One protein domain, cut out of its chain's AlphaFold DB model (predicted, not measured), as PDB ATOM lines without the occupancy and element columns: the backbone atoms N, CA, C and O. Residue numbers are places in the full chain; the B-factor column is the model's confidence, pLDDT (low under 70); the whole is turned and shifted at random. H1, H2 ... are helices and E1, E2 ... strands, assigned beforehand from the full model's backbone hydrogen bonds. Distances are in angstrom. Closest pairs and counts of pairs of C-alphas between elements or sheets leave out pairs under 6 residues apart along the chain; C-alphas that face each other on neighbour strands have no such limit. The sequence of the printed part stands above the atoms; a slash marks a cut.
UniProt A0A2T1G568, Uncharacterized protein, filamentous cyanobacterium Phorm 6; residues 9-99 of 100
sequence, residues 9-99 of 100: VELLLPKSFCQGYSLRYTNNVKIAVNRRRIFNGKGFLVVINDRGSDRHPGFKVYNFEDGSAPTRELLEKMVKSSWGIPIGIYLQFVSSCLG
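What this domain is: This is residues 9 to 99 of the 100 residues of an uncharacterized protein of filamentous cyanobacterium Phorm 6 (UniProt A0A2T1G568). The body is one strongly twisted sheet of five strands with E5 in its middle, and the two helices lie off opposite ends of that strand. H2 continues directly from the end of E5 and reaches away as an arm, and residues 91 to 99, of which 91 to 97 belong to H2, stick out, while H1 and the long loop of residues 52 to 71 lie toward the other end. The printed part has 91 residues, with elements in the order E1, E2, E3, E4, H1, E5, H2; the sheet's order is E1, E2, E5, E4, E3, all antiparallel, and the class is mixed, helices and strands. The whole is compact, with a radius of gyration of the C-alphas of 13.9 A and spans of 39 by 34 by 19 A.

How they stand to each other: Start at E5, residues 82 to 86, an inner strand. On one side of it look for E2, residues 21 to 26, antiparallel at 132 degrees, with N 84 and O 23 3.0 A apart. On its other side is E4, residues 45 to 51, antiparallel at 137 degrees, with N 83 and O 51 2.8 A apart. Beyond E2 is the edge strand E1, residues 9 to 17, which bends by 92 degrees at residue 14; the two form a hairpin, with N 13 and O 22 2.8 A apart. The other edge strand, E3, residues 37 to 39, forms a hairpin with E4, and N 38 and O 47 are 2.9 A apart. H2, residues 87 to 97, is on the sheet at a height of 10.0 A, beside the strands and over none; its closest C-alphas to E4 are those of Ile 87 and Val 47, 5.1 A apart. H1, residues 72 to 79, is not on the sheet, and it is apart from H2. In H2 every O i to N i+4 pair is within hydrogen-bond range; in H1, 3 of 4 are.

Where its parts are: Find C-alpha 9 at (200.803, 181.226, 168.887), where E1 begins; it is 17.0 A long, E2 14.7 A and E4 16.8 A. E3 is the short strand, at 6.5 A. H1 runs 10.5 A from C-alpha 72 at (214.780, 164.372, 166.402), and E5 follows at 12.8 A. H2 runs 15.6 A to C-alpha 97 at (202.565, 189.779, 141.241).

The domain as a whole: The C-alphas of Lys 30 and Gly 99 are the two farthest apart, at 43.1 A. The printed part has no cut, and the link from E4 to H1 is long, with 20 residues. Look at the B-factor column for pLDDT: its mean is 75.8 for the printed part, and it is under 70 in residues 9 to 11, 25 to 36, 57 to 59 and 97 to 99.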
ATOM      1  N   VAL A   9     199.625 181.360 169.744       60.06
ATOM      2  CA  VAL A   9     200.803 181.226 168.887       60.06
ATOM      3  C   VAL A   9     201.984 180.901 169.794       60.06
ATOM      4  O   VAL A   9     202.347 181.713 170.640       60.06
ATOM      5  N   GLU A  10     202.562 179.714 169.637       64.94
ATOM      6  CA  GLU A  10     203.611 179.231 170.543       64.94
ATOM      7  C   GLU A  10     205.008 179.344 169.944       64.94
ATOM      8  O   GLU A  10     205.988 179.470 170.676       64.94
ATOM      9  N   LEU A  11     205.122 179.249 168.617       68.38
ATOM     10  CA  LEU A  11     206.415 179.211 167.952       68.38
ATOM     11  C   LEU A  11     206.284 179.638 166.491       68.38
ATOM     12  O   LEU A  11     205.478 179.085 165.742       68.38
ATOM     13  N   LEU A  12     207.129 180.580 166.083       77.06
ATOM     14  CA  LEU A  12     207.428 180.850 164.682       77.06
ATOM     15  C   LEU A  12     208.792 180.235 164.376       77.06
ATOM     16  O   LEU A  12     209.780 180.546 165.042       77.06
ATOM     17  N   LEU A  13     208.845 179.340 163.396       74.81
ATOM     18  CA  LEU A  13     210.105 178.777 162.944       74.81
ATOM     19  C   LEU A  13     210.903 179.836 162.175       74.81
ATOM     20  O   LEU A  13     210.326 180.542 161.347       74.81
ATOM     21  N   PRO A  14     212.236 179.892 162.360       75.88
ATOM     22  CA  PRO A  14     213.107 180.721 161.527       75.88
ATOM     23  C   PRO A  14     213.064 180.331 160.043       75.88
ATOM     24  O   PRO A  14     213.462 181.115 159.187       75.88
ATOM     25  N   LYS A  15     212.608 179.106 159.747       78.81
ATOM     26  CA  LYS A  15     212.534 178.522 158.410       78.81
ATOM     27  C   LYS A  15     211.237 177.741 158.219       78.81
ATOM     28  O   LYS A  15     210.862 176.953 159.087       78.81
ATOM     29  N   SER A  16     210.595 177.930 157.071       82.00
ATOM     30  CA  SER A  16     209.382 177.205 156.694       82.00
ATOM     31  C   SER A  16     209.656 175.741 156.323       82.00
ATOM     32  O   SER A  16     210.726 175.387 155.816       82.00
ATOM     33  N   PHE A  17     208.663 174.882 156.543       78.88
ATOM     34  CA  PHE A  17     208.563 173.584 155.874       78.88
ATOM     35  C   PHE A  17     208.257 173.776 154.399       78.88
ATOM     36  O   PHE A  17     207.736 174.822 154.004       78.88
ATOM     37  N   CYS A  18     208.462 172.719 153.613       70.44
ATOM     38  CA  CYS A  18     207.892 172.641 152.274       70.44
ATOM     39  C   CYS A  18     206.426 173.107 152.287       70.44
ATOM     40  O   CYS A  18     205.641 172.663 153.130       70.44
ATOM     41  N   GLN A  19     206.076 173.965 151.322       72.56
ATOM     42  CA  GLN A  19     204.762 174.610 151.173       72.56
ATOM     43  C   GLN A  19     204.486 175.779 152.149       72.56
ATOM     44  O   GLN A  19     203.340 176.207 152.273       72.56
ATOM     45  N   GLY A  20     205.510 176.333 152.813       74.94
ATOM     46  CA  GLY A  20     205.415 177.623 153.507       74.94
ATOM     47  C   GLY A  20     204.893 177.581 154.948       74.94
ATOM     48  O   GLY A  20     204.547 178.619 155.510       74.94
ATOM     49  N   TYR A  21     204.816 176.411 155.585       77.88
ATOM     50  CA  TYR A  21     204.391 176.327 156.988       77.88
ATOM     51  C   TYR A  21     205.524 176.728 157.929       77.88
ATOM     52  O   TYR A  21     206.572 176.089 157.939       77.88
ATOM     53  N   SER A  22     205.304 177.719 158.785       80.19
ATOM     54  CA  SER A  22     206.303 178.139 159.780       80.19
ATOM     55  C   SER A  22     205.707 178.498 161.133       80.19
ATOM     56  O   SER A  22     206.453 178.650 162.098       80.19
ATOM     57  N   LEU A  23     204.379 178.587 161.246       77.44
ATOM     58  CA  LEU A  23     203.731 178.944 162.499       77.44
ATOM     59  C   LEU A  23     203.099 177.734 163.172       77.44
ATOM     60  O   LEU A  23     202.206 177.090 162.615       77.44
ATOM     61  N   ARG A  24     203.517 177.501 164.412       77.25
ATOM     62  CA  ARG A  24     202.923 176.540 165.332       77.25
ATOM     63  C   ARG A  24     201.999 177.240 166.322       77.25
ATOM     64  O   ARG A  24     202.315 178.295 166.877       77.25
ATOM     65  N   TYR A  25     200.901 176.566 166.623       68.88
ATOM     66  CA  TYR A  25     199.995 176.902 167.713       68.88
ATOM     67  C   TYR A  25     199.479 175.614 168.362       68.88
ATOM     68  O   TYR A  25     199.420 174.558 167.721       68.88
ATOM     69  N   THR A  26     199.108 175.696 169.635       62.16
ATOM     70  CA  THR A  26     198.343 174.639 170.302       62.16
ATOM     71  C   THR A  26     196.890 175.055 170.397       62.16
ATOM     72  O   THR A  26     196.555 176.227 170.582       62.16
ATOM     73  N   ASN A  27     196.010 174.074 170.241       58.97
ATOM     74  CA  ASN A  27     194.592 174.253 170.476       58.97
ATOM     75  C   ASN A  27     194.164 173.257 171.551       58.97
ATOM     76  O   ASN A  27     194.404 172.062 171.414       58.97
ATOM     77  N   ASN A  28     193.520 173.741 172.613       51.94
ATOM     78  CA  ASN A  28     192.963 172.885 173.664       51.94
ATOM     79  C   ASN A  28     191.551 172.366 173.319       51.94
ATOM     80  O   ASN A  28     190.852 171.820 174.173       51.94
ATOM     81  N   VAL A  29     191.089 172.551 172.079       47.66
ATOM     82  CA  VAL A  29     189.738 172.168 171.663       47.66
ATOM     83  C   VAL A  29     189.738 170.772 171.031       47.66
ATOM     84  O   VAL A  29     190.175 170.576 169.903       47.66
ATOM     85  N   LYS A  30     189.161 169.807 171.762       39.88
ATOM     86  CA  LYS A  30     188.948 168.395 171.367       39.88
ATOM     87  C   LYS A  30     188.001 168.174 170.180       39.88
ATOM     88  O   LYS A  30     187.831 167.042 169.745       39.88
ATOM     89  N   ILE A  31     187.353 169.215 169.670       37.28
ATOM     90  CA  ILE A  31     186.398 169.105 168.568       37.28
ATOM     91  C   ILE A  31     186.818 170.087 167.491       37.28
ATOM     92  O   ILE A  31     186.912 171.288 167.735       37.28
ATOM     93  N   ALA A  32     187.052 169.548 166.300       42.03
ATOM     94  CA  ALA A  32     187.318 170.257 165.064       42.03
ATOM     95  C   ALA A  32     186.213 171.280 164.744       42.03
ATOM     96  O   ALA A  32     185.375 171.084 163.868       42.03
ATOM     97  N   VAL A  33     186.220 172.426 165.417       42.56
ATOM     98  CA  VAL A  33     185.705 173.639 164.801       42.56
ATOM     99  C   VAL A  33     186.701 173.906 163.688       42.56
ATOM    100  O   VAL A  33     187.882 174.107 163.959       42.56
ATOM    101  N   ASN A  34     186.236 173.799 162.449       48.19
ATOM    102  CA  ASN A  34     186.979 173.914 161.195       48.19
ATOM    103  C   ASN A  34     187.568 175.340 161.044       48.19
ATOM    104  O   ASN A  34     187.176 176.126 160.182       48.19
ATOM    105  N   ARG A  35     188.466 175.725 161.958       55.41
ATOM    106  CA  ARG A  35     189.102 177.038 162.083       55.41
ATOM    107  C   ARG A  35     190.283 177.090 161.126       55.41
ATOM    108  O   ARG A  35     191.433 177.168 161.539       55.41
ATOM    109  N   ARG A  36     189.978 177.044 159.826       65.50
ATOM    110  CA  ARG A  36     190.955 177.189 158.729       65.50
ATOM    111  C   ARG A  36     191.636 178.563 158.698       65.50
ATOM    112  O   ARG A  36     192.528 178.798 157.898       65.50
ATOM    113  N   ARG A  37     191.187 179.505 159.528       78.25
ATOM    114  CA  ARG A  37     191.629 180.899 159.566       78.25
ATOM    115  C   ARG A  37     191.827 181.305 161.018       78.25
ATOM    116  O   ARG A  37     190.900 181.141 161.812       78.25
ATOM    117  N   ILE A  38     193.002 181.830 161.340       76.06
ATOM    118  CA  ILE A  38     193.323 182.386 162.659       76.06
ATOM    119  C   ILE A  38     193.352 183.905 162.528       76.06
ATOM    120  O   ILE A  38     193.998 184.438 161.622       76.06
ATOM    121  N   PHE A  39     192.660 184.592 163.435       78.00
ATOM    122  CA  PHE A  39     192.581 186.049 163.482       78.00
ATOM    123  C   PHE A  39     193.277 186.579 164.738       78.00
ATOM    124  O   PHE A  39     193.251 185.928 165.782       78.00
ATOM    125  N   ASN A  40     193.891 187.759 164.661       77.44
ATOM    126  CA  ASN A  40     194.397 188.440 165.854       77.44
ATOM    127  C   ASN A  40     193.245 189.076 166.658       77.44
ATOM    128  O   ASN A  40     192.099 189.116 166.211       77.44
ATOM    129  N   GLY A  41     193.551 189.630 167.837       74.00
ATOM    130  CA  GLY A  41     192.551 190.257 168.715       74.00
ATOM    131  C   GLY A  41     191.815 191.469 168.123       74.00
ATOM    132  O   GLY A  41     190.853 191.937 168.719       74.00
ATOM    133  N   LYS A  42     192.242 191.969 166.957       81.25
ATOM    134  CA  LYS A  42     191.581 193.048 166.209       81.25
ATOM    135  C   LYS A  42     190.710 192.526 165.054       81.25
ATOM    136  O   LYS A  42     190.148 193.326 164.319       81.25
ATOM    137  N   GLY A  43     190.619 191.207 164.865       79.00
ATOM    138  CA  GLY A  43     189.838 190.590 163.791       79.00
ATOM    139  C   GLY A  43     190.552 190.506 162.437       79.00
ATOM    140  O   GLY A  43     189.907 190.174 161.448       79.00
ATOM    141  N   PHE A  44     191.865 190.761 162.362       82.38
ATOM    142  CA  PHE A  44     192.626 190.587 161.116       82.38
ATOM    143  C   PHE A  44     193.096 189.146 160.947       82.38
ATOM    144  O   PHE A  44     193.617 188.558 161.895       82.38
ATOM    145  N   LEU A  45     192.954 188.599 159.736       82.94
ATOM    146  CA  LEU A  45     193.482 187.284 159.376       82.94
ATOM    147  C   LEU A  45     195.009 187.307 159.482       82.94
ATOM    148  O   LEU A  45     195.652 188.135 158.847       82.94
ATOM    149  N   VAL A  46     195.580 186.393 160.265       82.81
ATOM    150  CA  VAL A  46     197.034 186.288 160.472       82.81
ATOM    151  C   VAL A  46     197.611 184.957 159.998       82.81
ATOM    152  O   VAL A  46     198.795 184.891 159.672       82.81
ATOM    153  N   VAL A  47     196.793 183.901 159.914       83.12
ATOM    154  CA  VAL A  47     197.247 182.555 159.527       83.12
ATOM    155  C   VAL A  47     196.148 181.811 158.785       83.12
ATOM    156  O   VAL A  47     194.986 181.824 159.203       83.12
ATOM    157  N   ILE A  48     196.534 181.101 157.730       82.44
ATOM    158  CA  ILE A  48     195.720 180.071 157.089       82.44
ATOM    159  C   ILE A  48     196.112 178.729 157.719       82.44
ATOM    160  O   ILE A  48     197.245 178.274 157.587       82.44
ATOM    161  N   ASN A  49     195.191 178.124 158.460       75.94
ATOM    162  CA  ASN A  49     195.369 176.808 159.066       75.94
ATOM    163  C   ASN A  49     195.022 175.727 158.043       75.94
ATOM    164  O   ASN A  49     193.904 175.698 157.525       75.94
ATOM    165  N   ASP A  50     195.976 174.832 157.809       72.06
ATOM    166  CA  ASP A  50     195.839 173.767 156.825       72.06
ATOM    167  C   ASP A  50     196.395 172.408 157.305       72.06
ATOM    168  O   ASP A  50     196.036 171.364 156.758       72.06
ATOM    169  N   ARG A  51     197.197 172.361 158.384       75.75
ATOM    170  CA  ARG A  51     197.803 171.108 158.862       75.75
ATOM    171  C   ARG A  51     197.578 170.866 160.357       75.75
ATOM    172  O   ARG A  51     198.097 171.587 161.201       75.75
ATOM    173  N   GLY A  52     196.847 169.800 160.685       71.31
ATOM    174  CA  GLY A  52     196.686 169.310 162.062       71.31
ATOM    175  C   GLY A  52     197.914 168.563 162.599       71.31
ATOM    176  O   GLY A  52     198.845 168.264 161.844       71.31
ATOM    177  N   SER A  53     197.894 168.248 163.898       78.12
ATOM    178  CA  SER A  53     198.892 167.387 164.547       78.12
ATOM    179  C   SER A  53     198.828 165.938 164.051       78.12
ATOM    180  O   SER A  53     197.900 165.537 163.348       78.12
ATOM    181  N   ASP A  54     199.843 165.156 164.417       76.62
ATOM    182  CA  ASP A  54     199.915 163.696 164.280       76.62
ATOM    183  C   ASP A  54     199.934 163.180 162.833       76.62
ATOM    184  O   ASP A  54     199.581 162.037 162.537       76.62
ATOM    185  N   ARG A  55     200.415 164.008 161.899       74.50
ATOM    186  CA  ARG A  55     200.742 163.557 160.540       74.50
ATOM    187  C   ARG A  55     201.922 162.585 160.581       74.50
ATOM    188  O   ARG A  55     202.932 162.826 161.236       74.50
ATOM    189  N   HIS A  56     201.812 161.503 159.814       74.88
ATOM    190  CA  HIS A  56     202.846 160.475 159.763       74.88
ATOM    191  C   HIS A  56     204.169 161.038 159.188       74.88
ATOM    192  O   HIS A  56     204.190 161.490 158.036       74.88
ATOM    193  N   PRO A  57     205.290 160.996 159.935       64.88
ATOM    194  CA  PRO A  57     206.546 161.640 159.537       64.88
ATOM    195  C   PRO A  57     207.237 160.972 158.339       64.88
ATOM    196  O   PRO A  57     208.033 161.613 157.655       64.88
ATOM    197  N   GLY A  58     206.887 159.718 158.020       66.62
ATOM    198  CA  GLY A  58     207.470 158.956 156.905       66.62
ATOM    199  C   GLY A  58     207.240 159.543 155.504       66.62
ATOM    200  O   GLY A  58     207.895 159.121 154.559       66.62
ATOM    201  N   PHE A  59     206.366 160.542 155.355       65.19
ATOM    202  CA  PHE A  59     206.096 161.205 154.072       65.19
ATOM    203  C   PHE A  59     206.970 162.444 153.809       65.19
ATOM    204  O   PHE A  59     206.638 163.241 152.937       65.19
ATOM    205  N   LYS A  60     208.055 162.657 154.575       77.31
ATOM    206  CA  LYS A  60     208.930 163.852 154.487       77.31
ATOM    207  C   LYS A  60     208.189 165.190 154.635       77.31
ATOM    208  O   LYS A  60     208.729 166.247 154.328       77.31
ATOM    209  N   VAL A  61     206.959 165.166 155.156       80.06
ATOM    210  CA  VAL A  61     206.090 166.349 155.301       80.06
ATOM    211  C   VAL A  61     206.687 167.417 156.217       80.06
ATOM    212  O   VAL A  61     206.265 168.566 156.176       80.06
ATOM    213  N   TYR A  62     207.661 167.037 157.034       86.19
ATOM    214  CA  TYR A  62     208.344 167.877 158.009       86.19
ATOM    215  C   TYR A  62     209.706 168.391 157.535       86.19
ATOM    216  O   TYR A  62     210.379 169.080 158.294       86.19
ATOM    217  N   ASN A  63     210.125 168.059 156.312       89.56
ATOM    218  CA  ASN A  63     211.354 168.605 155.759       89.56
ATOM    219  C   ASN A  63     211.197 170.111 155.512       89.56
ATOM    220  O   ASN A  63     210.119 170.604 155.157       89.56
ATOM    221  N   PHE A  64     212.294 170.832 155.701       88.12
ATOM    222  CA  PHE A  64     212.380 172.248 155.381       88.12
ATOM    223  C   PHE A  64     212.414 172.466 153.866       88.12
ATOM    224  O   PHE A  64     212.700 171.545 153.103       88.12
ATOM    225  N   GLU A  65     212.142 173.696 153.424       83.94
ATOM    226  CA  GLU A  65     212.106 174.053 151.992       83.94
ATOM    227  C   GLU A  65     213.418 173.783 151.237       83.94
ATOM    228  O   GLU A  65     213.397 173.580 150.028       83.94
ATOM    229  N   ASP A  66     214.553 173.724 151.935       85.31
ATOM    230  CA  ASP A  66     215.851 173.348 151.352       85.31
ATOM    231  C   ASP A  66     216.080 171.828 151.281       85.31
ATOM    232  O   ASP A  66     217.174 171.377 150.954       85.31
ATOM    233  N   GLY A  67     215.076 171.029 151.641       85.81
ATOM    234  CA  GLY A  67     215.130 169.572 151.663       85.81
ATOM    235  C   GLY A  67     215.736 168.966 152.932       85.81
ATOM    236  O   GLY A  67     215.651 167.744 153.098       85.81
ATOM    237  N   SER A  68     216.295 169.775 153.840       90.50
ATOM    238  CA  SER A  68     216.879 169.283 155.093       90.50
ATOM    239  C   SER A  68     215.812 168.736 156.051       90.50
ATOM    240  O   SER A  68     214.654 169.166 156.053       90.50
ATOM    241  N   ALA A  69     216.195 167.747 156.862       91.12
ATOM    242  CA  ALA A  69     215.325 167.162 157.880       91.12
ATOM    243  C   ALA A  69     215.514 167.873 159.235       91.12
ATOM    244  O   ALA A  69     216.634 168.270 159.563       91.12
ATOM    245  N   PRO A  70     214.454 168.014 160.052       90.19
ATOM    246  CA  PRO A  70     214.581 168.520 161.416       90.19
ATOM    247  C   PRO A  70     215.357 167.543 162.308       90.19
ATOM    248  O   PRO A  70     215.378 166.336 162.061       90.19
ATOM    249  N   THR A  71     215.953 168.054 163.391       93.00
ATOM    250  CA  THR A  71     216.510 167.190 164.445       93.00
ATOM    251  C   THR A  71     215.401 166.355 165.086       93.00
ATOM    252  O   THR A  71     214.222 166.712 165.015       93.00
ATOM    253  N   ARG A  72     215.760 165.256 165.757       89.56
ATOM    254  CA  ARG A  72     214.780 164.372 166.402       89.56
ATOM    255  C   ARG A  72     213.925 165.114 167.431       89.56
ATOM    256  O   ARG A  72     212.705 164.991 167.416       89.56
ATOM    257  N   GLU A  73     214.548 165.945 168.263       89.88
ATOM    258  CA  GLU A  73     213.868 166.713 169.312       89.88
ATOM    259  C   GLU A  73     212.895 167.738 168.715       89.88
ATOM    260  O   GLU A  73     211.830 168.011 169.275       89.88
ATOM    261  N   LEU A  74     213.256 168.325 167.572       88.38
ATOM    262  CA  LEU A  74     212.394 169.255 166.860       88.38
ATOM    263  C   LEU A  74     211.246 168.514 166.162       88.38
ATOM    264  O   LEU A  74     210.101 168.954 166.250       88.38
ATOM    265  N   LEU A  75     211.522 167.363 165.547       89.19
ATOM    266  CA  LEU A  75     210.517 166.525 164.898       89.19
ATOM    267  C   LEU A  75     209.436 166.063 165.883       89.19
ATOM    268  O   LEU A  75     208.250 166.154 165.574       89.19
ATOM    269  N   GLU A  76     209.816 165.637 167.090       87.50
ATOM    270  CA  GLU A  76     208.866 165.242 168.139       87.50
ATOM    271  C   GLU A  76     207.906 166.378 168.515       87.50
ATOM    272  O   GLU A  76     206.708 166.152 168.716       87.50
ATOM    273  N   LYS A  77     208.409 167.618 168.570       84.62
ATOM    274  CA  LYS A  77     207.573 168.808 168.784       84.62
ATOM    275  C   LYS A  77     206.683 169.073 167.573       84.62
ATOM    276  O   LYS A  77     205.515 169.417 167.737       84.62
ATOM    277  N   MET A  78     207.220 168.907 166.368       86.25
ATOM    278  CA  MET A  78     206.510 169.174 165.120       86.25
ATOM    279  C   MET A  78     205.354 168.217 164.861       86.25
ATOM    280  O   MET A  78     204.297 168.669 164.419       86.25
ATOM    281  N   VAL A  79     205.513 166.935 165.194       86.50
ATOM    282  CA  VAL A  79     204.448 165.929 165.070       86.50
ATOM    283  C   VAL A  79     203.273 166.255 165.989       86.50
ATOM    284  O   VAL A  79     202.131 166.209 165.553       86.50
ATOM    285  N   LYS A  80     203.534 166.696 167.222       83.62
ATOM    286  CA  LYS A  80     202.493 167.003 168.223       83.62
ATOM    287  C   LYS A  80     201.797 168.358 168.021       83.62
ATOM    288  O   LYS A  80     201.040 168.793 168.882       83.62
ATOM    289  N   SER A  81     202.079 169.053 166.921       80.75
ATOM    290  CA  SER A  81     201.669 170.443 166.706       80.75
ATOM    291  C   SER A  81     200.790 170.602 165.478       80.75
ATOM    292  O   SER A  81     200.987 169.918 164.477       80.75
ATOM    293  N   SER A  82     199.865 171.558 165.535       81.25
ATOM    294  CA  SER A  82     199.198 172.060 164.334       81.25
ATOM    295  C   SER A  82     200.019 173.186 163.708       81.25
ATOM    296  O   SER A  82     200.710 173.933 164.408       81.25
ATOM    297  N   TRP A  83     199.940 173.289 162.386       82.44
ATOM    298  CA  TRP A  83     200.757 174.168 161.568       82.44
ATOM    299  C   TRP A  83     199.897 174.966 160.599       82.44
ATOM    300  O   TRP A  83     199.026 174.437 159.903       82.44
ATOM    301  N   GLY A  84     200.188 176.259 160.537       84.56
ATOM    302  CA  GLY A  84     199.554 177.180 159.614       84.56
ATOM    303  C   GLY A  84     200.569 177.941 158.774       84.56
ATOM    304  O   GLY A  84     201.751 178.044 159.112       84.56
ATOM    305  N   ILE A  85     200.070 178.478 157.668       84.94
ATOM    306  CA  ILE A  85     200.801 179.334 156.742       84.94
ATOM    307  C   ILE A  85     200.541 180.785 157.176       84.94
ATOM    308  O   ILE A  85     199.380 181.218 157.170       84.94
ATOM    309  N   PRO A  86     201.569 181.547 157.594       85.69
ATOM    310  CA  PRO A  86     201.404 182.960 157.914       85.69
ATOM    311  C   PRO A  86     200.860 183.742 156.717       85.69
ATOM    312  O   PRO A  86     201.343 183.587 155.594       85.69
ATOM    313  N   ILE A  87     199.912 184.652 156.958       86.62
ATOM    314  CA  ILE A  87     199.322 185.464 155.882       86.62
ATOM    315  C   ILE A  87     200.365 186.333 155.158       86.62
ATOM    316  O   ILE A  87     200.183 186.674 153.993       86.62
ATOM    317  N   GLY A  88     201.481 186.647 155.825       85.31
ATOM    318  CA  GLY A  88     202.594 187.401 155.248       85.31
ATOM    319  C   GLY A  88     203.163 186.770 153.975       85.31
ATOM    320  O   GLY A  88     203.525 187.505 153.065       85.31
ATOM    321  N   ILE A  89     203.149 185.436 153.862       82.88
ATOM    322  CA  ILE A  89     203.595 184.728 152.650       82.88
ATOM    323  C   ILE A  89     202.693 185.086 151.461       82.88
ATOM    324  O   ILE A  89     203.180 185.401 150.378       82.88
ATOM    325  N   TYR A  90     201.374 185.112 151.669       81.50
ATOM    326  CA  TYR A  90     200.424 185.514 150.631       81.50
ATOM    327  C   TYR A  90     200.568 186.996 150.265       81.50
ATOM    328  O   TYR A  90     200.532 187.348 149.091       81.50
ATOM    329  N   LEU A  91     200.772 187.872 151.252       84.31
ATOM    330  CA  LEU A  91     200.971 189.303 151.002       84.31
ATOM    331  C   LEU A  91     202.253 189.579 150.205       84.31
ATOM    332  O   LEU A  91     202.245 190.436 149.322       84.31
ATOM    333  N   GLN A  92     203.330 188.838 150.476       83.31
ATOM    334  CA  GLN A  92     204.563 188.895 149.691       83.31
ATOM    335  C   GLN A  92     204.328 188.423 148.253       83.31
ATOM    336  O   GLN A  92     204.712 189.125 147.321       83.31
ATOM    337  N   PHE A  93     203.632 187.294 148.069       79.38
ATOM    338  CA  PHE A  93     203.255 186.799 146.744       79.38
ATOM    339  C   PHE A  93     202.441 187.835 145.954       79.38
ATOM    340  O   PHE A  93     202.827 188.213 144.851       79.38
ATOM    341  N   VAL A  94     201.367 188.373 146.539       81.25
ATOM    342  CA  VAL A  94     200.525 189.391 145.890       81.25
ATOM    343  C   VAL A  94     201.328 190.645 145.547       81.25
ATOM    344  O   VAL A  94     201.198 191.157 144.441       81.25
ATOM    345  N   SER A  95     202.196 191.110 146.449       79.25
ATOM    346  CA  SER A  95     203.058 192.270 146.181       79.25
ATOM    347  C   SER A  95     204.033 192.011 145.029       79.25
ATOM    348  O   SER A  95     204.285 192.910 144.237       79.25
ATOM    349  N   SER A  96     204.544 190.781 144.896       76.88
ATOM    350  CA  SER A  96     205.413 190.397 143.777       76.88
ATOM    351  C   SER A  96     204.671 190.278 142.439       76.88
ATOM    352  O   SER A  96     205.255 190.568 141.403       76.88
ATOM    353  N   CYS A  97     203.387 189.900 142.450       65.81
ATOM    354  CA  CYS A  97     202.565 189.779 141.241       65.81
ATOM    355  C   CYS A  97     201.909 191.094 140.797       65.81
ATOM    356  O   CYS A  97     201.586 191.239 139.626       65.81
ATOM    357  N   LEU A  98     201.666 192.026 141.723       62.19
ATOM    358  CA  LEU A  98     201.073 193.340 141.437       62.19
ATOM    359  C   LEU A  98     202.128 194.449 141.265       62.19
ATOM    360  O   LEU A  98     201.771 195.606 141.070       62.19
ATOM    361  N   GLY A  99     203.412 194.095 141.367       57.53
ATOM    362  CA  GLY A  99     204.566 194.981 141.211       57.53
ATOM    363  C   GLY A  99     205.288 194.858 139.863       57.53
ATOM    364  O   GLY A  99     206.502 195.053 139.827       57.53
TER     365      GLY A  99